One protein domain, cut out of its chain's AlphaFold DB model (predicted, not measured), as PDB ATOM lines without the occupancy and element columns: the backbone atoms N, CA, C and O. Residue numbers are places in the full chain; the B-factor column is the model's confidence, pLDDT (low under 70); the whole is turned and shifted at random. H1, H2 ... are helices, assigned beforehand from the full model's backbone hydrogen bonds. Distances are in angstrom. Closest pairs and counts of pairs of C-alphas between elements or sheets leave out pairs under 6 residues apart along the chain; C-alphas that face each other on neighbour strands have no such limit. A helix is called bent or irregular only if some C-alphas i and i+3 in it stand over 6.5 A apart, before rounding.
ATOM      1  N   GLU A   5     -33.525 -58.093 -39.196       86.44
ATOM      2  CA  GLU A   5     -32.188 -58.021 -38.583       86.44
ATOM      3  C   GLU A   5     -31.498 -56.666 -38.810       86.44
ATOM      4  O   GLU A   5     -30.823 -56.134 -37.930       86.44
ATOM      5  N   GLN A   6     -31.663 -56.071 -39.994       86.81
ATOM      6  CA  GLN A   6     -31.135 -54.742 -40.294       86.81
ATOM      7  C   GLN A   6     -31.844 -53.660 -39.470       86.81
ATOM      8  O   GLN A   6     -31.192 -52.711 -39.034       86.81
ATOM      9  N   ARG A   7     -33.158 -53.791 -39.233       87.62
ATOM     10  CA  ARG A   7     -33.918 -52.858 -38.380       87.62
ATOM     11  C   ARG A   7     -33.488 -52.947 -36.918       87.62
ATOM     12  O   ARG A   7     -33.306 -51.907 -36.296       87.62
ATOM     13  N   GLU A   8     -33.287 -54.153 -36.397       91.00
ATOM     14  CA  GLU A   8     -32.814 -54.378 -35.025       91.00
ATOM     15  C   GLU A   8     -31.417 -53.778 -34.807       91.00
ATOM     16  O   GLU A   8     -31.234 -52.945 -33.922       91.00
ATOM     17  N   LYS A   9     -30.463 -54.056 -35.709       91.81
ATOM     18  CA  LYS A   9     -29.124 -53.438 -35.670       91.81
ATOM     19  C   LYS A   9     -29.166 -51.909 -35.757       91.81
ATOM     20  O   LYS A   9     -28.362 -51.232 -35.117       91.81
ATOM     21  N   ALA A  10     -30.085 -51.351 -36.548       90.50
ATOM     22  CA  ALA A  10     -30.252 -49.903 -36.655       90.50
ATOM     23  C   ALA A  10     -30.807 -49.282 -35.359       90.50
ATOM     24  O   ALA A  10     -30.375 -48.193 -34.981       90.50
ATOM     25  N   LEU A  11     -31.720 -49.971 -34.666       92.62
ATOM     26  CA  LEU A  11     -32.241 -49.544 -33.366       92.62
ATOM     27  C   LEU A  11     -31.156 -49.595 -32.284       92.62
ATOM     28  O   LEU A  11     -30.955 -48.593 -31.601       92.62
ATOM     29  N   GLU A  12     -30.390 -50.686 -32.197       93.31
ATOM     30  CA  GLU A  12     -29.265 -50.794 -31.257       93.31
ATOM     31  C   GLU A  12     -28.212 -49.701 -31.485       93.31
ATOM     32  O   GLU A  12     -27.720 -49.083 -30.539       93.31
ATOM     33  N   ALA A  13     -27.856 -49.433 -32.747       93.69
ATOM     34  CA  ALA A  13     -26.907 -48.375 -33.084       93.69
ATOM     35  C   ALA A  13     -27.433 -46.989 -32.676       93.69
ATOM     36  O   ALA A  13     -26.675 -46.147 -32.189       93.69
ATOM     37  N   LEU A  14     -28.737 -46.757 -32.842       94.00
ATOM     38  CA  LEU A  14     -29.390 -45.507 -32.471       94.00
ATOM     39  C   LEU A  14     -29.475 -45.329 -30.947       94.00
ATOM     40  O   LEU A  14     -29.280 -44.215 -30.458       94.00
ATOM     41  N   GLU A  15     -29.708 -46.399 -30.188       94.31
ATOM     42  CA  GLU A  15     -29.657 -46.373 -28.722       94.31
ATOM     43  C   GLU A  15     -28.244 -46.122 -28.201       94.31
ATOM     44  O   GLU A  15     -28.056 -45.212 -27.391       94.31
ATOM     45  N   LYS A  16     -27.239 -46.829 -28.734       94.31
ATOM     46  CA  LYS A  16     -25.824 -46.594 -28.398       94.31
ATOM     47  C   LYS A  16     -25.413 -45.151 -28.674       94.31
ATOM     48  O   LYS A  16     -24.742 -44.537 -27.846       94.31
ATOM     49  N   LYS A  17     -25.856 -44.581 -29.800       94.62
ATOM     50  CA  LYS A  17     -25.616 -43.170 -30.122       94.62
ATOM     51  C   LYS A  17     -26.275 -42.236 -29.105       94.62
ATOM     52  O   LYS A  17     -25.604 -41.365 -28.570       94.62
ATOM     53  N   LYS A  18     -27.556 -42.442 -28.779       94.75
ATOM     54  CA  LYS A  18     -28.260 -41.631 -27.767       94.75
ATOM     55  C   LYS A  18     -27.589 -41.703 -26.396       94.75
ATOM     56  O   LYS A  18     -27.549 -40.707 -25.679       94.75
ATOM     57  N   GLU A  19     -27.099 -42.874 -26.004       94.62
ATOM     58  CA  GLU A  19     -26.388 -43.045 -24.741       94.62
ATOM     59  C   GLU A  19     -25.042 -42.311 -24.745       94.62
ATOM     60  O   GLU A  19     -24.720 -41.619 -23.776       94.62
ATOM     61  N   LEU A  20     -24.291 -42.404 -25.847       94.94
ATOM     62  CA  LEU A  20     -23.050 -41.657 -26.040       94.94
ATOM     63  C   LEU A  20     -23.298 -40.145 -25.965       94.94
ATOM     64  O   LEU A  20     -22.618 -39.460 -25.204       94.94
ATOM     65  N   ASP A  21     -24.317 -39.648 -26.668       93.69
ATOM     66  CA  ASP A  21     -24.692 -38.234 -26.658       93.69
ATOM     67  C   ASP A  21     -25.035 -37.783 -25.228       93.69
ATOM     68  O   ASP A  21     -24.548 -36.755 -24.760       93.69
ATOM     69  N   ARG A  22     -25.816 -38.569 -24.472       93.50
ATOM     70  CA  ARG A  22     -26.136 -38.267 -23.063       93.50
ATOM     71  C   ARG A  22     -24.890 -38.222 -22.179       93.50
ATOM     72  O   ARG A  22     -24.789 -37.340 -21.327       93.50
ATOM     73  N   LYS A  23     -23.952 -39.156 -22.364       93.62
ATOM     74  CA  LYS A  23     -22.678 -39.184 -21.628       93.62
ATOM     75  C   LYS A  23     -21.841 -37.941 -21.931       93.62
ATOM     76  O   LYS A  23     -21.340 -37.319 -20.998       93.62
ATOM     77  N   GLN A  24     -21.759 -37.534 -23.197       93.94
ATOM     78  CA  GLN A  24     -21.051 -36.320 -23.607       93.94
ATOM     79  C   GLN A  24     -21.681 -35.052 -23.017       93.94
ATOM     80  O   GLN A  24     -20.961 -34.221 -22.469       93.94
ATOM     81  N   HIS A  25     -23.012 -34.926 -23.042       94.31
ATOM     82  CA  HIS A  25     -23.701 -33.778 -22.439       94.31
ATOM     83  C   HIS A  25     -23.441 -33.673 -20.932       94.31
ATOM     84  O   HIS A  25     -23.191 -32.579 -20.428       94.31
ATOM     85  N   ARG A  26     -23.454 -34.800 -20.208       94.19
ATOM     86  CA  ARG A  26     -23.123 -34.814 -18.773       94.19
ATOM     87  C   ARG A  26     -21.673 -34.418 -18.526       94.19
ATOM     88  O   ARG A  26     -21.418 -33.570 -17.682       94.19
ATOM     89  N   ALA A  27     -20.739 -34.982 -19.291       94.31
ATOM     90  CA  ALA A  27     -19.329 -34.643 -19.164       94.31
ATOM     91  C   ALA A  27     -19.069 -33.150 -19.422       94.31
ATOM     92  O   ALA A  27     -18.290 -32.541 -18.695       94.31
ATOM     93  N   MET A  28     -19.758 -32.558 -20.401       96.12
ATOM     94  CA  MET A  28     -19.700 -31.121 -20.672       96.12
ATOM     95  C   MET A  28     -20.259 -30.296 -19.508       96.12
ATOM     96  O   MET A  28     -19.643 -29.317 -19.104       96.12
ATOM     97  N   ALA A  29     -21.395 -30.699 -18.931       95.62
ATOM     98  CA  ALA A  29     -21.963 -30.015 -17.772       95.62
ATOM     99  C   ALA A  29     -20.990 -30.020 -16.581       95.62
ATOM    100  O   ALA A  29     -20.736 -28.969 -15.997       95.62
ATOM    101  N   PHE A  30     -20.385 -31.169 -16.268       96.56
ATOM    102  CA  PHE A  30     -19.393 -31.273 -15.190       96.56
ATOM    103  C   PHE A  30     -18.149 -30.429 -15.473       96.56
ATOM    104  O   PHE A  30     -17.660 -29.743 -14.580       96.56
ATOM    105  N   HIS A  31     -17.677 -30.422 -16.723       96.12
ATOM    106  CA  HIS A  31     -16.565 -29.576 -17.145       96.12
ATOM    107  C   HIS A  31     -16.863 -28.091 -16.913       96.12
ATOM    108  O   HIS A  31     -16.071 -27.415 -16.266       96.12
ATOM    109  N   LEU A  32     -18.017 -27.596 -17.372       95.56
ATOM    110  CA  LEU A  32     -18.405 -26.190 -17.216       95.56
ATOM    111  C   LEU A  32     -18.516 -25.778 -15.743       95.56
ATOM    112  O   LEU A  32     -18.058 -24.699 -15.372       95.56
ATOM    113  N   MET A  33     -19.089 -26.640 -14.901       94.44
ATOM    114  CA  MET A  33     -19.231 -26.376 -13.467       94.44
ATOM    115  C   MET A  33     -17.871 -26.340 -12.757       94.44
ATOM    116  O   MET A  33     -17.582 -25.390 -12.027       94.44
ATOM    117  N   ALA A  34     -17.006 -27.326 -13.013       95.31
ATOM    118  CA  ALA A  34     -15.663 -27.387 -12.440       95.31
ATOM    119  C   ALA A  34     -14.781 -26.220 -12.910       95.31
ATOM    120  O   ALA A  34     -14.141 -25.553 -12.099       95.31
ATOM    121  N   PHE A  35     -14.804 -25.927 -14.212       94.69
ATOM    122  CA  PHE A  35     -14.080 -24.804 -14.798       94.69
ATOM    123  C   PHE A  35     -14.566 -23.476 -14.211       94.69
ATOM    124  O   PHE A  35     -13.759 -22.642 -13.811       94.69
ATOM    125  N   GLY A  36     -15.882 -23.287 -14.083       92.50
ATOM    126  CA  GLY A  36     -16.426 -22.062 -13.510       92.50
ATOM    127  C   GLY A  36     -16.053 -21.864 -12.041       92.50
ATOM    128  O   GLY A  36     -15.725 -20.750 -11.629       92.50
ATOM    129  N   LYS A  37     -16.021 -22.948 -11.258       90.38
ATOM    130  CA  LYS A  37     -15.547 -22.913  -9.872       90.38
ATOM    131  C   LYS A  37     -14.087 -22.468  -9.774       90.38
ATOM    132  O   LYS A  37     -13.803 -21.563  -8.995       90.38
ATOM    133  N   LEU A  38     -13.207 -23.054 -10.585       90.19
ATOM    134  CA  LEU A  38     -11.782 -22.726 -10.603       90.19
ATOM    135  C   LEU A  38     -11.530 -21.279 -11.056       90.19
ATOM    136  O   LEU A  38     -10.892 -20.504 -10.349       90.19
ATOM    137  N   HIS A  39     -12.078 -20.897 -12.212       89.31
ATOM    138  CA  HIS A  39     -11.702 -19.662 -12.905       89.31
ATOM    139  C   HIS A  39     -12.514 -18.428 -12.493       89.31
ATOM    140  O   HIS A  39     -11.995 -17.315 -12.550       89.31
ATOM    141  N   PHE A  40     -13.772 -18.590 -12.063       85.81
ATOM    142  CA  PHE A  40     -14.654 -17.454 -11.737       85.81
ATOM    143  C   PHE A  40     -14.976 -17.344 -10.249       85.81
ATOM    144  O   PHE A  40     -15.037 -16.234  -9.721       85.81
ATOM    145  N   ASN A  41     -15.126 -18.474  -9.555       80.44
ATOM    146  CA  ASN A  41     -15.454 -18.480  -8.125       80.44
ATOM    147  C   ASN A  41     -14.215 -18.616  -7.231       80.44
ATOM    148  O   ASN A  41     -14.355 -18.687  -6.011       80.44
ATOM    149  N   LYS A  42     -13.018 -18.650  -7.836       76.56
ATOM    150  CA  LYS A  42     -11.721 -18.777  -7.159       76.56
ATOM    151  C   LYS A  42     -11.661 -19.981  -6.221       76.56
ATOM    152  O   LYS A  42     -11.034 -19.913  -5.172       76.56
ATOM    153  N   VAL A  43     -12.328 -21.078  -6.583       84.62
ATOM    154  CA  VAL A  43     -12.194 -22.356  -5.885       84.62
ATOM    155  C   VAL A  43     -10.863 -22.963  -6.259       84.62
ATOM    156  O   VAL A  43     -10.738 -23.556  -7.324       84.62
ATOM    157  N   LEU A  44      -9.877 -22.791  -5.381       84.81
ATOM    158  CA  LEU A  44      -8.474 -23.110  -5.631       84.81
ATOM    159  C   LEU A  44      -8.188 -24.619  -5.655       84.81
ATOM    160  O   LEU A  44      -7.116 -25.009  -5.242       84.81
ATOM    161  N   LEU A  45      -9.099 -25.485  -6.118       91.31
ATOM    162  CA  LEU A  45      -8.878 -26.932  -6.290       91.31
ATOM    163  C   LEU A  45      -8.492 -27.274  -7.727       91.31
ATOM    164  O   LEU A  45      -9.056 -26.688  -8.651       91.31
ATOM    165  N   PRO A  46      -7.595 -28.261  -7.936       95.31
ATOM    166  CA  PRO A  46      -7.318 -28.786  -9.265       95.31
ATOM    167  C   PRO A  46      -8.614 -29.118 -10.007       95.31
ATOM    168  O   PRO A  46      -9.522 -29.742  -9.441       95.31
ATOM    169  N   TYR A  47      -8.689 -28.735 -11.283       96.81
ATOM    170  CA  TYR A  47      -9.857 -28.966 -12.136       96.81
ATOM    171  C   TYR A  47     -10.377 -30.408 -12.053       96.81
ATOM    172  O   TYR A  47     -11.584 -30.623 -11.946       96.81
ATOM    173  N   ARG A  48      -9.480 -31.401 -12.061       97.25
ATOM    174  CA  ARG A  48      -9.824 -32.824 -11.993       97.25
ATOM    175  C   ARG A  48     -10.621 -33.168 -10.738       97.25
ATOM    176  O   ARG A  48     -11.603 -33.900 -10.820       97.25
ATOM    177  N   ILE A  49     -10.219 -32.613  -9.599       95.75
ATOM    178  CA  ILE A  49     -10.875 -32.841  -8.311       95.75
ATOM    179  C   ILE A  49     -12.253 -32.183  -8.315       95.75
ATOM    180  O   ILE A  49     -13.239 -32.815  -7.944       95.75
ATOM    181  N   LEU A  50     -12.348 -30.942  -8.801       95.06
ATOM    182  CA  LEU A  50     -13.629 -30.251  -8.954       95.06
ATOM    183  C   LEU A  50     -14.582 -31.020  -9.875       95.06
ATOM    184  O   LEU A  50     -15.752 -31.185  -9.543       95.06
ATOM    185  N   TYR A  51     -14.081 -31.538 -10.996       97.06
ATOM    186  CA  TYR A  51     -14.853 -32.358 -11.925       97.06
ATOM    187  C   TYR A  51     -15.389 -33.629 -11.258       97.06
ATOM    188  O   TYR A  51     -16.567 -33.961 -11.409       97.06
ATOM    189  N   ASP A  52     -14.540 -34.335 -10.509       96.50
ATOM    190  CA  ASP A  52     -14.937 -35.550  -9.802       96.50
ATOM    191  C   ASP A  52     -15.973 -35.247  -8.705       96.50
ATOM    192  O   ASP A  52     -16.932 -36.007  -8.564       96.50
ATOM    193  N   ILE A  53     -15.880 -34.101  -8.019       93.81
ATOM    194  CA  ILE A  53     -16.917 -33.631  -7.083       93.81
ATOM    195  C   ILE A  53     -18.247 -33.379  -7.809       93.81
ATOM    196  O   ILE A  53     -19.282 -33.859  -7.351       93.81
ATOM    197  N   GLU A  54     -18.256 -32.671  -8.945       94.88
ATOM    198  CA  GLU A  54     -19.489 -32.424  -9.720       94.88
ATOM    199  C   GLU A  54     -20.154 -33.729 -10.168       94.88
ATOM    200  O   GLU A  54     -21.375 -33.898 -10.077       94.88
ATOM    201  N   LYS A  55     -19.336 -34.690 -10.603       95.94
ATOM    202  CA  LYS A  55     -19.808 -36.020 -10.965       95.94
ATOM    203  C   LYS A  55     -20.409 -36.751  -9.759       95.94
ATOM    204  O   LYS A  55     -21.522 -37.259  -9.863       95.94
ATOM    205  N   GLN A  56     -19.717 -36.778  -8.620       94.00
ATOM    206  CA  GLN A  56     -20.198 -37.433  -7.396       94.00
ATOM    207  C   GLN A  56     -21.475 -36.778  -6.852       94.00
ATOM    208  O   GLN A  56     -22.369 -37.471  -6.372       94.00
ATOM    209  N   MET A  57     -21.599 -35.454  -6.963       91.50
ATOM    210  CA  MET A  57     -22.820 -34.716  -6.629       91.50
ATOM    211  C   MET A  57     -23.995 -35.155  -7.507       91.50
ATOM    212  O   MET A  57     -25.075 -35.452  -6.995       91.50
ATOM    213  N   PHE A  58     -23.783 -35.258  -8.821       92.19
ATOM    214  CA  PHE A  58     -24.795 -35.758  -9.753       92.19
ATOM    215  C   PHE A  58     -25.185 -37.217  -9.465       92.19
ATOM    216  O   PHE A  58     -26.363 -37.575  -9.531       92.19
ATOM    217  N   GLU A  59     -24.206 -38.053  -9.121       93.19
ATOM    218  CA  GLU A  59     -24.389 -39.469  -8.780       93.19
ATOM    219  C   GLU A  59     -24.915 -39.681  -7.347       93.19
ATOM    220  O   GLU A  59     -25.275 -40.802  -6.993       93.19
ATOM    221  N   LYS A  60     -25.043 -38.607  -6.552       90.56
ATOM    222  CA  LYS A  60     -25.472 -38.611  -5.142       90.56
ATOM    223  C   LYS A  60     -24.578 -39.456  -4.226       90.56
ATOM    224  O   LYS A  60     -25.056 -40.050  -3.262       90.56
ATOM    225  N   THR A  61     -23.282 -39.499  -4.522       88.69
ATOM    226  CA  THR A  61     -22.262 -40.222  -3.742       88.69
ATOM    227  C   THR A  61     -21.301 -39.289  -3.005       88.69
ATOM    228  O   THR A  61     -20.363 -39.755  -2.366       88.69
ATOM    229  N   PHE A  62     -21.485 -37.973  -3.121       85.19
ATOM    230  CA  PHE A  62     -20.710 -36.986  -2.374       85.19
ATOM    231  C   PHE A  62     -21.324 -36.773  -0.984       85.19
ATOM    232  O   PHE A  62     -22.537 -36.603  -0.863       85.19
ATOM    233  N   HIS A  63     -20.492 -36.782   0.060       80.12
ATOM    234  CA  HIS A  63     -20.942 -36.777   1.461       80.12
ATOM    235  C   HIS A  63     -20.443 -35.577   2.278       80.12
ATOM    236  O   HIS A  63     -20.661 -35.524   3.485       80.12
ATOM    237  N   GLU A  64     -19.791 -34.609   1.636       77.88
ATOM    238  CA  GLU A  64     -19.287 -33.392   2.277       77.88
ATOM    239  C   GLU A  64     -20.018 -32.146   1.741       77.88
ATOM    240  O   GLU A  64     -20.865 -32.241   0.850       77.88
ATOM    241  N   VAL A  65     -19.729 -30.959   2.279       78.31
ATOM    242  CA  VAL A  65     -20.181 -29.703   1.664       78.31
ATOM    243  C   VAL A  65     -19.341 -29.438   0.417       78.31
ATOM    244  O   VAL A  65     -18.114 -29.418   0.515       78.31
ATOM    245  N   PRO A  66     -19.947 -29.208  -0.760       81.06
ATOM    246  CA  PRO A  66     -19.170 -28.907  -1.951       81.06
ATOM    247  C   PRO A  66     -18.389 -27.601  -1.777       81.06
ATOM    248  O   PRO A  66     -18.941 -26.622  -1.256       81.06
ATOM    249  N   PRO A  67     -17.134 -27.539  -2.247       82.50
ATOM    250  CA  PRO A  67     -16.332 -26.330  -2.166       82.50
ATOM    251  C   PRO A  67     -17.016 -25.190  -2.935       82.50
ATOM    252  O   PRO A  67     -17.485 -25.358  -4.068       82.50
ATOM    253  N   ASN A  68     -17.115 -24.045  -2.267       81.69
ATOM    254  CA  ASN A  68     -17.762 -22.819  -2.720       81.69
ATOM    255  C   ASN A  68     -17.159 -21.615  -1.966       81.69
ATOM    256  O   ASN A  68     -16.380 -21.809  -1.033       81.69
ATOM    257  N   GLU A  69     -17.527 -20.388  -2.340       78.62
ATOM    258  CA  GLU A  69     -16.955 -19.160  -1.753       78.62
ATOM    259  C   GLU A  69     -17.257 -18.964  -0.251       78.62
ATOM    260  O   GLU A  69     -16.591 -18.177   0.414       78.62
ATOM    261  N   PHE A  70     -18.245 -19.679   0.290       77.62
ATOM    262  CA  PHE A  70     -18.646 -19.668   1.700       77.62
ATOM    263  C   PHE A  70     -18.230 -20.931   2.455       77.62
ATOM    264  O   PHE A  70     -18.588 -21.068   3.627       77.62
ATOM    265  N   TYR A  71     -17.514 -21.865   1.814       75.44
ATOM    266  CA  TYR A  71     -17.115 -23.128   2.437       75.44
ATOM    267  C   TYR A  71     -16.507 -22.858   3.832       75.44
ATOM    268  O   TYR A  71     -15.758 -21.901   3.968       75.44
ATOM    269  N   PRO A  72     -16.814 -23.650   4.875       72.56
ATOM    270  CA  PRO A  72     -17.595 -24.883   4.843       72.56
ATOM    271  C   PRO A  72     -19.114 -24.711   4.790       72.56
ATOM    272  O   PRO A  72     -19.833 -25.704   4.830       72.56
ATOM    273  N   ALA A  73     -19.637 -23.488   4.733       73.62
ATOM    274  CA  ALA A  73     -21.070 -23.287   4.577       73.62
ATOM    275  C   ALA A  73     -21.509 -23.608   3.134       73.62
ATOM    276  O   ALA A  73     -20.776 -23.301   2.194       73.62
ATOM    277  N   PRO A  74     -22.704 -24.185   2.917       70.62
ATOM    278  CA  PRO A  74     -23.255 -24.364   1.575       70.62
ATOM    279  C   PRO A  74     -23.672 -23.040   0.913       70.62
ATOM    280  O   PRO A  74     -23.785 -22.998  -0.310       70.62
ATOM    281  N   ASP A 113     -12.082 -17.156   5.587       70.75
ATOM    282  CA  ASP A 113     -10.772 -16.603   5.294       70.75
ATOM    283  C   ASP A 113     -10.006 -17.561   4.371       70.75
ATOM    284  O   ASP A 113      -9.971 -18.767   4.641       70.75
ATOM    285  N   SER A 114      -9.414 -17.039   3.295       66.88
ATOM    286  CA  SER A 114      -8.626 -17.833   2.348       66.88
ATOM    287  C   SER A 114      -7.513 -18.598   3.051       66.88
ATOM    288  O   SER A 114      -7.297 -19.764   2.742       66.88
ATOM    289  N   ASP A 115      -6.907 -18.004   4.078       66.44
ATOM    290  CA  ASP A 115      -5.783 -18.597   4.809       66.44
ATOM    291  C   ASP A 115      -6.238 -19.775   5.690       66.44
ATOM    292  O   ASP A 115      -5.468 -20.664   6.047       66.44
ATOM    293  N   LYS A 116      -7.530 -19.812   6.048       66.00
ATOM    294  CA  LYS A 116      -8.164 -20.955   6.727       66.00
ATOM    295  C   LYS A 116      -8.756 -21.949   5.742       66.00
ATOM    296  O   LYS A 116      -9.201 -23.021   6.151       66.00
ATOM    297  N   TRP A 117      -8.806 -21.600   4.464       66.94
ATOM    298  CA  TRP A 117      -9.321 -22.480   3.437       66.94
ATOM    299  C   TRP A 117      -8.341 -23.569   3.088       66.94
ATOM    300  O   TRP A 117      -8.786 -24.709   3.013       66.94
ATOM    301  N   ASP A 118      -7.046 -23.257   3.030       62.44
ATOM    302  CA  ASP A 118      -5.937 -24.205   2.836       62.44
ATOM    303  C   ASP A 118      -6.073 -25.455   3.722       62.44
ATOM    304  O   ASP A 118      -5.845 -26.590   3.302       62.44
ATOM    305  N   TYR A 119      -6.568 -25.250   4.939       63.22
ATOM    306  CA  TYR A 119      -6.827 -26.284   5.929       63.22
ATOM    307  C   TYR A 119      -7.969 -27.255   5.568       63.22
ATOM    308  O   TYR A 119      -7.895 -28.450   5.827       63.22
ATOM    309  N   TYR A 120      -9.056 -26.790   4.962       67.62
ATOM    310  CA  TYR A 120     -10.134 -27.689   4.522       67.62
ATOM    311  C   TYR A 120      -9.925 -28.186   3.094       67.62
ATOM    312  O   TYR A 120     -10.298 -29.299   2.729       67.62
ATOM    313  N   PHE A 121      -9.276 -27.347   2.304       75.00
ATOM    314  CA  PHE A 121      -8.812 -27.580   0.959       75.00
ATOM    315  C   PHE A 121      -7.935 -28.834   0.853       75.00
ATOM    316  O   PHE A 121      -8.181 -29.680  -0.009       75.00
ATOM    317  N   ALA A 122      -6.987 -29.006   1.781       78.81
ATOM    318  CA  ALA A 122      -6.062 -30.138   1.794       78.81
ATOM    319  C   ALA A 122      -6.762 -31.507   1.803       78.81
ATOM    320  O   ALA A 122      -6.299 -32.448   1.156       78.81
ATOM    321  N   ARG A 123      -7.913 -31.622   2.479       79.69
ATOM    322  CA  ARG A 123      -8.667 -32.884   2.580       79.69
ATOM    323  C   ARG A 123      -9.118 -33.403   1.221       79.69
ATOM    324  O   ARG A 123      -9.051 -34.604   0.972       79.69
ATOM    325  N   PHE A 124      -9.532 -32.500   0.331       87.31
ATOM    326  CA  PHE A 124      -9.946 -32.858  -1.026       87.31
ATOM    327  C   PHE A 124      -8.773 -33.334  -1.884       87.31
ATOM    328  O   PHE A 124      -8.990 -34.059  -2.853       87.31
ATOM    329  N   LEU A 125      -7.540 -32.962  -1.529       91.12
ATOM    330  CA  LEU A 125      -6.337 -33.370  -2.244       91.12
ATOM    331  C   LEU A 125      -5.898 -34.788  -1.886       91.12
ATOM    332  O   LEU A 125      -5.378 -35.491  -2.747       91.12
ATOM    333  N   LEU A 126      -6.080 -35.221  -0.633       88.81
ATOM    334  CA  LEU A 126      -5.526 -36.477  -0.100       88.81
ATOM    335  C   LEU A 126      -5.756 -37.727  -0.971       88.81
ATOM    336  O   LEU A 126      -4.802 -38.503  -1.104       88.81
ATOM    337  N   PRO A 127      -6.947 -37.940  -1.578       90.38
ATOM    338  CA  PRO A 127      -7.218 -39.136  -2.378       90.38
ATOM    339  C   PRO A 127      -6.481 -39.195  -3.722       90.38
ATOM    340  O   PRO A 127      -6.516 -40.234  -4.380       90.38
ATOM    341  N   TYR A 128      -5.862 -38.097  -4.161       94.62
ATOM    342  CA  TYR A 128      -5.324 -37.958  -5.512       94.62
ATOM    343  C   TYR A 128      -3.796 -38.023  -5.540       94.62
ATOM    344  O   TYR A 128      -3.104 -37.550  -4.635       94.62
ATOM    345  N   ASP A 129      -3.258 -38.569  -6.628       95.19
ATOM    346  CA  ASP A 129      -1.838 -38.473  -6.954       95.19
ATOM    347  C   ASP A 129      -1.582 -37.210  -7.787       95.19
ATOM    348  O   ASP A 129      -1.627 -37.228  -9.018       95.19
ATOM    349  N   LEU A 130      -1.344 -36.095  -7.090       95.44
ATOM    350  CA  LEU A 130      -1.139 -34.786  -7.710       95.44
ATOM    351  C   LEU A 130       0.145 -34.704  -8.544       95.44
ATOM    352  O   LEU A 130       0.239 -33.858  -9.429       95.44
ATOM    353  N   ILE A 131       1.132 -35.566  -8.282       94.75
ATOM    354  CA  ILE A 131       2.401 -35.577  -9.024       94.75
ATOM    355  C   ILE A 131       2.165 -36.066 -10.458       94.75
ATOM    356  O   ILE A 131       2.796 -35.582 -11.395       94.75
ATOM    357  N   SER A 132       1.219 -36.990 -10.632       95.69
ATOM    358  CA  SER A 132       0.850 -37.550 -11.934       95.69
ATOM    359  C   SER A 132      -0.129 -36.680 -12.733       95.69
ATOM    360  O   SER A 132      -0.442 -37.009 -13.878       95.69
ATOM    361  N   PHE A 133      -0.639 -35.586 -12.160       97.12
ATOM    362  CA  PHE A 133      -1.598 -34.711 -12.834       97.12
ATOM    363  C   PHE A 133      -0.940 -33.907 -13.957       97.12
ATOM    364  O   PHE A 133       0.092 -33.256 -13.784       97.12
ATOM    365  N   THR A 134      -1.604 -33.889 -15.109       96.50
ATOM    366  CA  THR A 134      -1.219 -33.040 -16.238       96.50
ATOM    367  C   THR A 134      -1.621 -31.582 -16.003       96.50
ATOM    368  O   THR A 134      -2.379 -31.259 -15.088       96.50
ATOM    369  N   ASP A 135      -1.163 -30.672 -16.869       96.25
ATOM    370  CA  ASP A 135      -1.647 -29.283 -16.872       96.25
ATOM    371  C   ASP A 135      -3.176 -29.213 -17.019       96.25
ATOM    372  O   ASP A 135      -3.824 -28.393 -16.373       96.25
ATOM    373  N   PHE A 136      -3.773 -30.115 -17.805       96.12
ATOM    374  CA  PHE A 136      -5.225 -30.181 -17.958       96.12
ATOM    375  C   PHE A 136      -5.923 -30.611 -16.663       96.12
ATOM    376  O   PHE A 136      -6.977 -30.075 -16.332       96.12
ATOM    377  N   ASP A 137      -5.347 -31.539 -15.901       97.38
ATOM    378  CA  ASP A 137      -5.932 -31.981 -14.630       97.38
ATOM    379  C   ASP A 137      -5.917 -30.871 -13.570       97.38
ATOM    380  O   ASP A 137      -6.814 -30.810 -12.728       97.38
ATOM    381  N   PHE A 138      -4.950 -29.954 -13.641       95.69
ATOM    382  CA  PHE A 138      -4.919 -28.762 -12.793       95.69
ATOM    383  C   PHE A 138      -5.828 -27.644 -13.302       95.69
ATOM    384  O   PHE A 138      -6.549 -27.044 -12.507       95.69
ATOM    385  N   TRP A 139      -5.823 -27.379 -14.610       95.25
ATOM    386  CA  TRP A 139      -6.351 -26.132 -15.171       95.25
ATOM    387  C   TRP A 139      -7.656 -26.276 -15.964       95.25
ATOM    388  O   TRP A 139      -8.355 -25.293 -16.219       95.25
ATOM    389  N   GLY A 140      -8.003 -27.495 -16.375       94.81
ATOM    390  CA  GLY A 140      -9.172 -27.800 -17.206       94.81
ATOM    391  C   GLY A 140      -9.032 -27.394 -18.671       94.81
ATOM    392  O   GLY A 140      -9.962 -27.575 -19.453       94.81
ATOM    393  N   LYS A 141      -7.878 -26.851 -19.054       94.50
ATOM    394  CA  LYS A 141      -7.477 -26.539 -20.428       94.50
ATOM    395  C   LYS A 141      -5.953 -26.561 -20.519       94.50
ATOM    396  O   LYS A 141      -5.273 -26.629 -19.499       94.50
ATOM    397  N   VAL A 142      -5.420 -26.488 -21.734       93.44
ATOM    398  CA  VAL A 142      -3.985 -26.247 -21.922       93.44
ATOM    399  C   VAL A 142      -3.707 -24.785 -21.544       93.44
ATOM    400  O   VAL A 142      -4.351 -23.907 -22.120       93.44
ATOM    401  N   PRO A 143      -2.835 -24.507 -20.558       93.31
ATOM    402  CA  PRO A 143      -2.493 -23.141 -20.186       93.31
ATOM    403  C   PRO A 143      -1.642 -22.479 -21.272       93.31
ATOM    404  O   PRO A 143      -0.770 -23.115 -21.869       93.31
ATOM    405  N   GLU A 144      -1.871 -21.189 -21.502       92.38
ATOM    406  CA  GLU A 144      -1.155 -20.397 -22.505       92.38
ATOM    407  C   GLU A 144      -0.494 -19.164 -21.867       92.38
ATOM    408  O   GLU A 144      -1.072 -18.507 -21.001       92.38
ATOM    409  N   GLY A 145       0.727 -18.832 -22.301       92.69
ATOM    410  CA  GLY A 145       1.449 -17.644 -21.830       92.69
ATOM    411  C   GLY A 145       1.680 -17.640 -20.314       92.69
ATOM    412  O   GLY A 145       2.232 -18.592 -19.763       92.69
ATOM    413  N   GLU A 146       1.253 -16.565 -19.647       91.19
ATOM    414  CA  GLU A 146       1.398 -16.371 -18.194       91.19
ATOM    415  C   GLU A 146       0.586 -17.382 -17.365       91.19
ATOM    416  O   GLU A 146       0.951 -17.671 -16.226       91.19
ATOM    417  N   GLU A 147      -0.461 -17.993 -17.938       92.38
ATOM    418  CA  GLU A 147      -1.242 -19.023 -17.238       92.38
ATOM    419  C   GLU A 147      -0.379 -20.232 -16.870       92.38
ATOM    420  O   GLU A 147      -0.633 -20.881 -15.859       92.38
ATOM    421  N   LYS A 148       0.660 -20.540 -17.659       94.56
ATOM    422  CA  LYS A 148       1.523 -21.691 -17.383       94.56
ATOM    423  C   LYS A 148       2.253 -21.532 -16.051       94.56
ATOM    424  O   LYS A 148       2.289 -22.475 -15.266       94.56
ATOM    425  N   GLN A 149       2.767 -20.335 -15.781       94.62
ATOM    426  CA  GLN A 149       3.419 -20.040 -14.510       94.62
ATOM    427  C   GLN A 149       2.424 -20.141 -13.348       94.62
ATOM    428  O   GLN A 149       2.730 -20.785 -12.349       94.62
ATOM    429  N   MET A 150       1.212 -19.596 -13.508       92.12
ATOM    430  CA  MET A 150       0.162 -19.708 -12.486       92.12
ATOM    431  C   MET A 150      -0.195 -21.169 -12.190       92.12
ATOM    432  O   MET A 150      -0.354 -21.536 -11.032       92.12
ATOM    433  N   VAL A 151      -0.294 -22.017 -13.220       94.75
ATOM    434  CA  VAL A 151      -0.571 -23.452 -13.059       94.75
ATOM    435  C   VAL A 151       0.566 -24.169 -12.335       94.75
ATOM    436  O   VAL A 151       0.295 -25.026 -11.496       94.75
ATOM    437  N   ASP A 152       1.822 -23.839 -12.632       94.88
ATOM    438  CA  ASP A 152       2.970 -24.472 -11.981       94.88
ATOM    439  C   ASP A 152       3.098 -24.040 -10.506       94.88
ATOM    440  O   ASP A 152       3.308 -24.893  -9.642       94.88
ATOM    441  N   GLU A 153       2.879 -22.757 -10.195       93.88
ATOM    442  CA  GLU A 153       2.809 -22.245  -8.816       93.88
ATOM    443  C   GLU A 153       1.647 -22.883  -8.045       93.88
ATOM    444  O   GLU A 153       1.810 -23.364  -6.921       93.88
ATOM    445  N   PHE A 154       0.477 -22.965  -8.680       92.00
ATOM    446  CA  PHE A 154      -0.703 -23.585  -8.096       92.00
ATOM    447  C   PHE A 154      -0.511 -25.088  -7.839       92.00
ATOM    448  O   PHE A 154      -0.893 -25.595  -6.781       92.00
ATOM    449  N   ARG A 155       0.129 -25.806  -8.772       95.06
ATOM    450  CA  ARG A 155       0.510 -27.212  -8.588       95.06
ATOM    451  C   ARG A 155       1.410 -27.378  -7.374       95.06
ATOM    452  O   ARG A 155       1.146 -28.257  -6.555       95.06
ATOM    453  N   GLN A 156       2.453 -26.559  -7.274       94.62
ATOM    454  CA  GLN A 156       3.408 -26.639  -6.175       94.62
ATOM    455  C   GLN A 156       2.713 -26.419  -4.826       94.62
ATOM    456  O   GLN A 156       2.871 -27.243  -3.927       94.62
ATOM    457  N   LEU A 157       1.850 -25.401  -4.731       91.56
ATOM    458  CA  LEU A 157       1.043 -25.139  -3.538       91.56
ATOM    459  C   LEU A 157       0.181 -26.351  -3.150       91.56
ATOM    460  O   LEU A 157       0.178 -26.766  -1.995       91.56
ATOM    461  N   CYS A 158      -0.525 -26.960  -4.109       92.19
ATOM    462  CA  CYS A 158      -1.354 -28.135  -3.827       92.19
ATOM    463  C   CYS A 158      -0.528 -29.319  -3.307       92.19
ATOM    464  O   CYS A 158      -0.963 -30.022  -2.396       92.19
ATOM    465  N   ILE A 159       0.653 -29.560  -3.883       93.25
ATOM    466  CA  ILE A 159       1.541 -30.651  -3.463       93.25
ATOM    467  C   ILE A 159       2.061 -30.404  -2.043       93.25
ATOM    468  O   ILE A 159       2.035 -31.321  -1.224       93.25
ATOM    469  N   GLU A 160       2.488 -29.179  -1.736       91.56
ATOM    470  CA  GLU A 160       2.971 -28.800  -0.405       91.56
ATOM    471  C   GLU A 160       1.877 -28.944   0.654       91.56
ATOM    472  O   GLU A 160       2.089 -29.587   1.679       91.56
ATOM    473  N   VAL A 161       0.676 -28.437   0.369       87.88
ATOM    474  CA  VAL A 161      -0.475 -28.553   1.272       87.88
ATOM    475  C   VAL A 161      -0.893 -30.015   1.466       87.88
ATOM    476  O   VAL A 161      -1.216 -30.427   2.581       87.88
ATOM    477  N   GLN A 162      -0.865 -30.833   0.407       90.62
ATOM    478  CA  GLN A 162      -1.143 -32.266   0.525       90.62
ATOM    479  C   GLN A 162      -0.099 -32.970   1.405       90.62
ATOM    480  O   GLN A 162      -0.467 -33.835   2.203       90.62
ATOM    481  N   ALA A 163       1.182 -32.623   1.258       89.56
ATOM    482  CA  ALA A 163       2.261 -33.183   2.065       89.56
ATOM    483  C   ALA A 163       2.118 -32.792   3.545       89.56
ATOM    484  O   ALA A 163       2.072 -33.682   4.391       89.56
ATOM    485  N   ASP A 164       1.921 -31.505   3.853       86.62
ATOM    486  CA  ASP A 164       1.733 -31.030   5.237       86.62
ATOM    487  C   ASP A 164       0.507 -31.684   5.899       86.62
ATOM    488  O   ASP A 164       0.551 -32.123   7.049       86.62
ATOM    489  N   CYS A 165      -0.577 -31.871   5.139       84.25
ATOM    490  CA  CYS A 165      -1.762 -32.576   5.624       84.25
ATOM    491  C   CYS A 165      -1.525 -34.069   5.891       84.25
ATOM    492  O   CYS A 165      -2.156 -34.630   6.789       84.25
ATOM    493  N   ARG A 166      -0.647 -34.731   5.128       85.94
ATOM    494  CA  ARG A 166      -0.252 -36.125   5.389       85.94
ATOM    495  C   ARG A 166       0.670 -36.237   6.603       85.94
ATOM    496  O   ARG A 166       0.566 -37.223   7.328       85.94
ATOM    497  N   ASP A 167       1.520 -35.239   6.825       86.50
ATOM    498  CA  ASP A 167       2.500 -35.222   7.914       86.50
ATOM    499  C   ASP A 167       1.899 -34.792   9.262       86.50
ATOM    500  O   ASP A 167       2.395 -35.192  10.314       86.50
ATOM    501  N   SER A 168       0.833 -33.985   9.256       80.69
ATOM    502  CA  SER A 168       0.138 -33.503  10.463       80.69
ATOM    503  C   SER A 168      -1.392 -33.633  10.354       80.69
ATOM    504  O   SER A 168      -2.097 -32.627  10.466       80.69
ATOM    505  N   PRO A 169      -1.960 -34.831  10.114       72.69
ATOM    506  CA  PRO A 169      -3.389 -35.008   9.844       72.69
ATOM    507  C   PRO A 169      -4.286 -34.489  10.974       72.69
ATOM    508  O   PRO A 169      -5.362 -33.966  10.706       72.69
ATOM    509  N   GLU A 170      -3.852 -34.559  12.230       72.50
ATOM    510  CA  GLU A 170      -4.558 -34.021  13.398       72.50
ATOM    511  C   GLU A 170      -4.771 -32.514  13.334       72.50
ATOM    512  O   GLU A 170      -5.744 -32.014  13.899       72.50
ATOM    513  N   LYS A 171      -3.896 -31.792  12.618       67.75
ATOM    514  CA  LYS A 171      -4.177 -30.403  12.301       67.75
ATOM    515  C   LYS A 171      -5.429 -30.380  11.472       67.75
ATOM    516  O   LYS A 171      -6.320 -29.715  11.926       67.75
ATOM    517  N   TYR A 172      -5.556 -31.150  10.395       63.78
ATOM    518  CA  TYR A 172      -6.607 -31.054   9.373       63.78
ATOM    519  C   TYR A 172      -7.897 -31.835   9.674       63.78
ATOM    520  O   TYR A 172      -8.918 -31.543   9.054       63.78
ATOM    521  N   TYR A 173      -7.903 -32.797  10.603       56.66
ATOM    522  CA  TYR A 173      -9.060 -33.618  11.002       56.66
ATOM    523  C   TYR A 173      -9.831 -33.026  12.202       56.66
ATOM    524  O   TYR A 173      -9.656 -33.428  13.344       56.66
ATOM    525  N   LEU A 174     -10.769 -32.113  11.951       56.12
ATOM    526  CA  LEU A 174     -11.950 -31.917  12.796       56.12
ATOM    527  C   LEU A 174     -12.961 -33.039  12.509       56.12
ATOM    528  O   LEU A 174     -13.356 -33.208  11.349       56.12
ATOM    529  N   GLU A 175     -13.340 -33.795  13.547       50.62
ATOM    530  CA  GLU A 175     -14.308 -34.912  13.507       50.62
ATOM    531  C   GLU A 175     -15.693 -34.484  13.000       50.62
ATOM    532  O   GLU A 175     -16.408 -35.280  12.395       50.62
ATOM    533  N   GLU A 176     -16.044 -33.210  13.163       50.69
ATOM    534  CA  GLU A 176     -17.263 -32.616  12.630       50.69
ATOM    535  C   GLU A 176     -16.942 -31.248  12.039       50.69
ATOM    536  O   GLU A 176     -16.262 -30.429  12.655       50.69
ATOM    537  N   ASN A 177     -17.454 -30.979  10.841       53.09
ATOM    538  CA  ASN A 177     -17.504 -29.629  10.307       53.09
ATOM    539  C   ASN A 177     -18.575 -28.863  11.106       53.09
ATOM    540  O   ASN A 177     -19.766 -29.099  10.870       53.09
ATOM    541  N   PRO A 178     -18.213 -27.969  12.048       46.91
ATOM    542  CA  PRO A 178     -19.156 -27.440  13.043       46.91
ATOM    543  C   PRO A 178     -20.329 -26.692  12.399       46.91
ATOM    544  O   PRO A 178     -21.418 -26.584  12.962       46.91
ATOM    545  N   ARG A 179     -20.121 -26.197  11.172       49.47
ATOM    546  CA  ARG A 179     -21.125 -25.461  10.414       49.47
ATOM    547  C   ARG A 179     -22.125 -26.339   9.671       49.47
ATOM    548  O   ARG A 179     -23.153 -25.798   9.289       49.47
ATOM    549  N   LEU A 180     -21.897 -27.647   9.505       50.00
ATOM    550  CA  LEU A 180     -22.905 -28.553   8.932       50.00
ATOM    551  C   LEU A 180     -24.155 -28.598   9.832       50.00
ATOM    552  O   LEU A 180     -25.275 -28.457   9.353       50.00
ATOM    553  N   GLN A 181     -23.939 -28.694  11.149       47.75
ATOM    554  CA  GLN A 181     -24.980 -28.669  12.184       47.75
ATOM    555  C   GLN A 181     -25.592 -27.263  12.359       47.75
ATOM    556  O   GLN A 181     -26.812 -27.126  12.466       47.75
ATOM    557  N   GLU A 182     -24.785 -26.189  12.327       45.00
ATOM    558  CA  GLU A 182     -25.324 -24.818  12.404       45.00
ATOM    559  C   GLU A 182     -26.189 -24.445  11.189       45.00
ATOM    560  O   GLU A 182     -27.176 -23.724  11.356       45.00
ATOM    561  N   HIS A 183     -25.846 -24.906   9.977       44.88
ATOM    562  CA  HIS A 183     -26.613 -24.600   8.762       44.88
ATOM    563  C   HIS A 183     -27.999 -25.248   8.778       44.88
ATOM    564  O   HIS A 183     -28.977 -24.563   8.486       44.88
ATOM    565  N   ILE A 184     -28.093 -26.503   9.231       48.53
ATOM    566  CA  ILE A 184     -29.369 -27.183   9.509       48.53
ATOM    567  C   ILE A 184     -30.229 -26.285  10.421       48.53
ATOM    568  O   ILE A 184     -31.343 -25.923  10.071       48.53
ATOM    569  N   SER A 185     -29.684 -25.763  11.525       48.53
ATOM    570  CA  SER A 185     -30.468 -24.942  12.470       48.53
ATOM    571  C   SER A 185     -30.848 -23.522  12.000       48.53
ATOM    572  O   SER A 185     -31.850 -22.976  12.462       48.53
ATOM    573  N   LYS A 186     -30.048 -22.888  11.125       45.34
ATOM    574  CA  LYS A 186     -30.231 -21.482  10.696       45.34
ATOM    575  C   LYS A 186     -30.949 -21.334   9.349       45.34
ATOM    576  O   LYS A 186     -31.436 -20.239   9.061       45.34
ATOM    577  N   TYR A 187     -31.006 -22.395   8.541       47.97
ATOM    578  CA  TYR A 187     -31.584 -22.385   7.193       47.97
ATOM    579  C   TYR A 187     -32.651 -23.460   6.960       47.97
ATOM    580  O   TYR A 187     -33.354 -23.351   5.954       47.97
ATOM    581  N   ASP A 188     -32.864 -24.416   7.880       43.28
ATOM    582  CA  ASP A 188     -34.090 -25.225   7.886       43.28
ATOM    583  C   ASP A 188     -35.276 -24.381   8.376       43.28
ATOM    584  O   ASP A 188     -35.851 -24.584   9.445       43.28
TER     585      ASP A 188
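What this domain is: This is residues 5 to 74 and 113 to 188 of the 194 residues of an uncharacterized protein of Lachnospiraceae bacterium (UniProt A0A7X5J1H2). One long helix, H1, sticks out as an arm with its residues 5 to 25, while its other end packs on H2 in a body of shorter helices and loops. In that body the second long helix, H5, has the small H4 packed on one part and H3 crossing another, and H7 lies away from the other helices. The printed part has 146 residues with seven named helices, H1 to H7 in order, and no named strand; its class is all helix. It is loose, with a radius of gyration of the C-alphas of 19.0 A, and spans 64 by 47 by 27 A.

Where its parts are: Find C-alpha 5 at (-32.188, -58.021, -38.583); from there H1 runs through residues 5 to 39, 50.5 A from first to last C-alpha. H2, residues 47 to 59, is 18.2 A long. Residues 60 to 74 hold no named element. After the cut come H3, residues 114 to 125, 16.4 A long, and H4, residues 135 to 139. Look for C-alpha 146 at (1.398, -16.371, -18.194), where H5, residues 146 to 167, begins its 32.2 A. H6 is residues 169 to 172. H7, residues 178 to 187, is 14.6 A long and ends at C-alpha 187 at (-31.584, -22.385, 7.193); it is neither bent nor irregular, but only just: C-alphas 178 and 181 are 6.0 A apart.

How they stand to each other: Look first at residues 30 to 38 of H1, which alone touch H2; the closest C-alphas, of Ala 34 and Leu 50, are 4.9 A apart, at a steep tilt of 56 degrees, opposite ways. H2 touches H4 with residues 47 to 48 alone, closest at the C-alphas of Arg 48 and Asp 137, 4.8 A. H5 touches H4 with residues 151 to 155 alone; the closest C-alphas, of Trp 139 and Val 151, are 6.7 A apart. With residues 158 to 165 alone H5 touches H3, about perpendicular at 76 degrees, closest at the C-alphas of Ala 122 and Gln 162, 5.5 A. H3 touches H6 with residues 119 to 123 alone, closest at the C-alphas of Tyr 119 and Tyr 172, 5.9 A. H7 touches no helix. Every O i to N i+4 pair is within hydrogen-bond range in H1, H2, H4, H5 and H7; H3 has 2 of 8, with 5 of 9 O i to N i+3 pairs, and H6 is too short for an i+4 pair.

The domain as a whole: The C-alphas farthest apart, of Glu 5 and Lys 171, are 64.3 A apart. Residues 75 to 112 are not printed, and C-alphas 74 and 113 are 15.2 A apart across the cut. Of the links that are printed whole, none is long. The model's pLDDT is under 70 at residues 114 to 120 and 171 to 188.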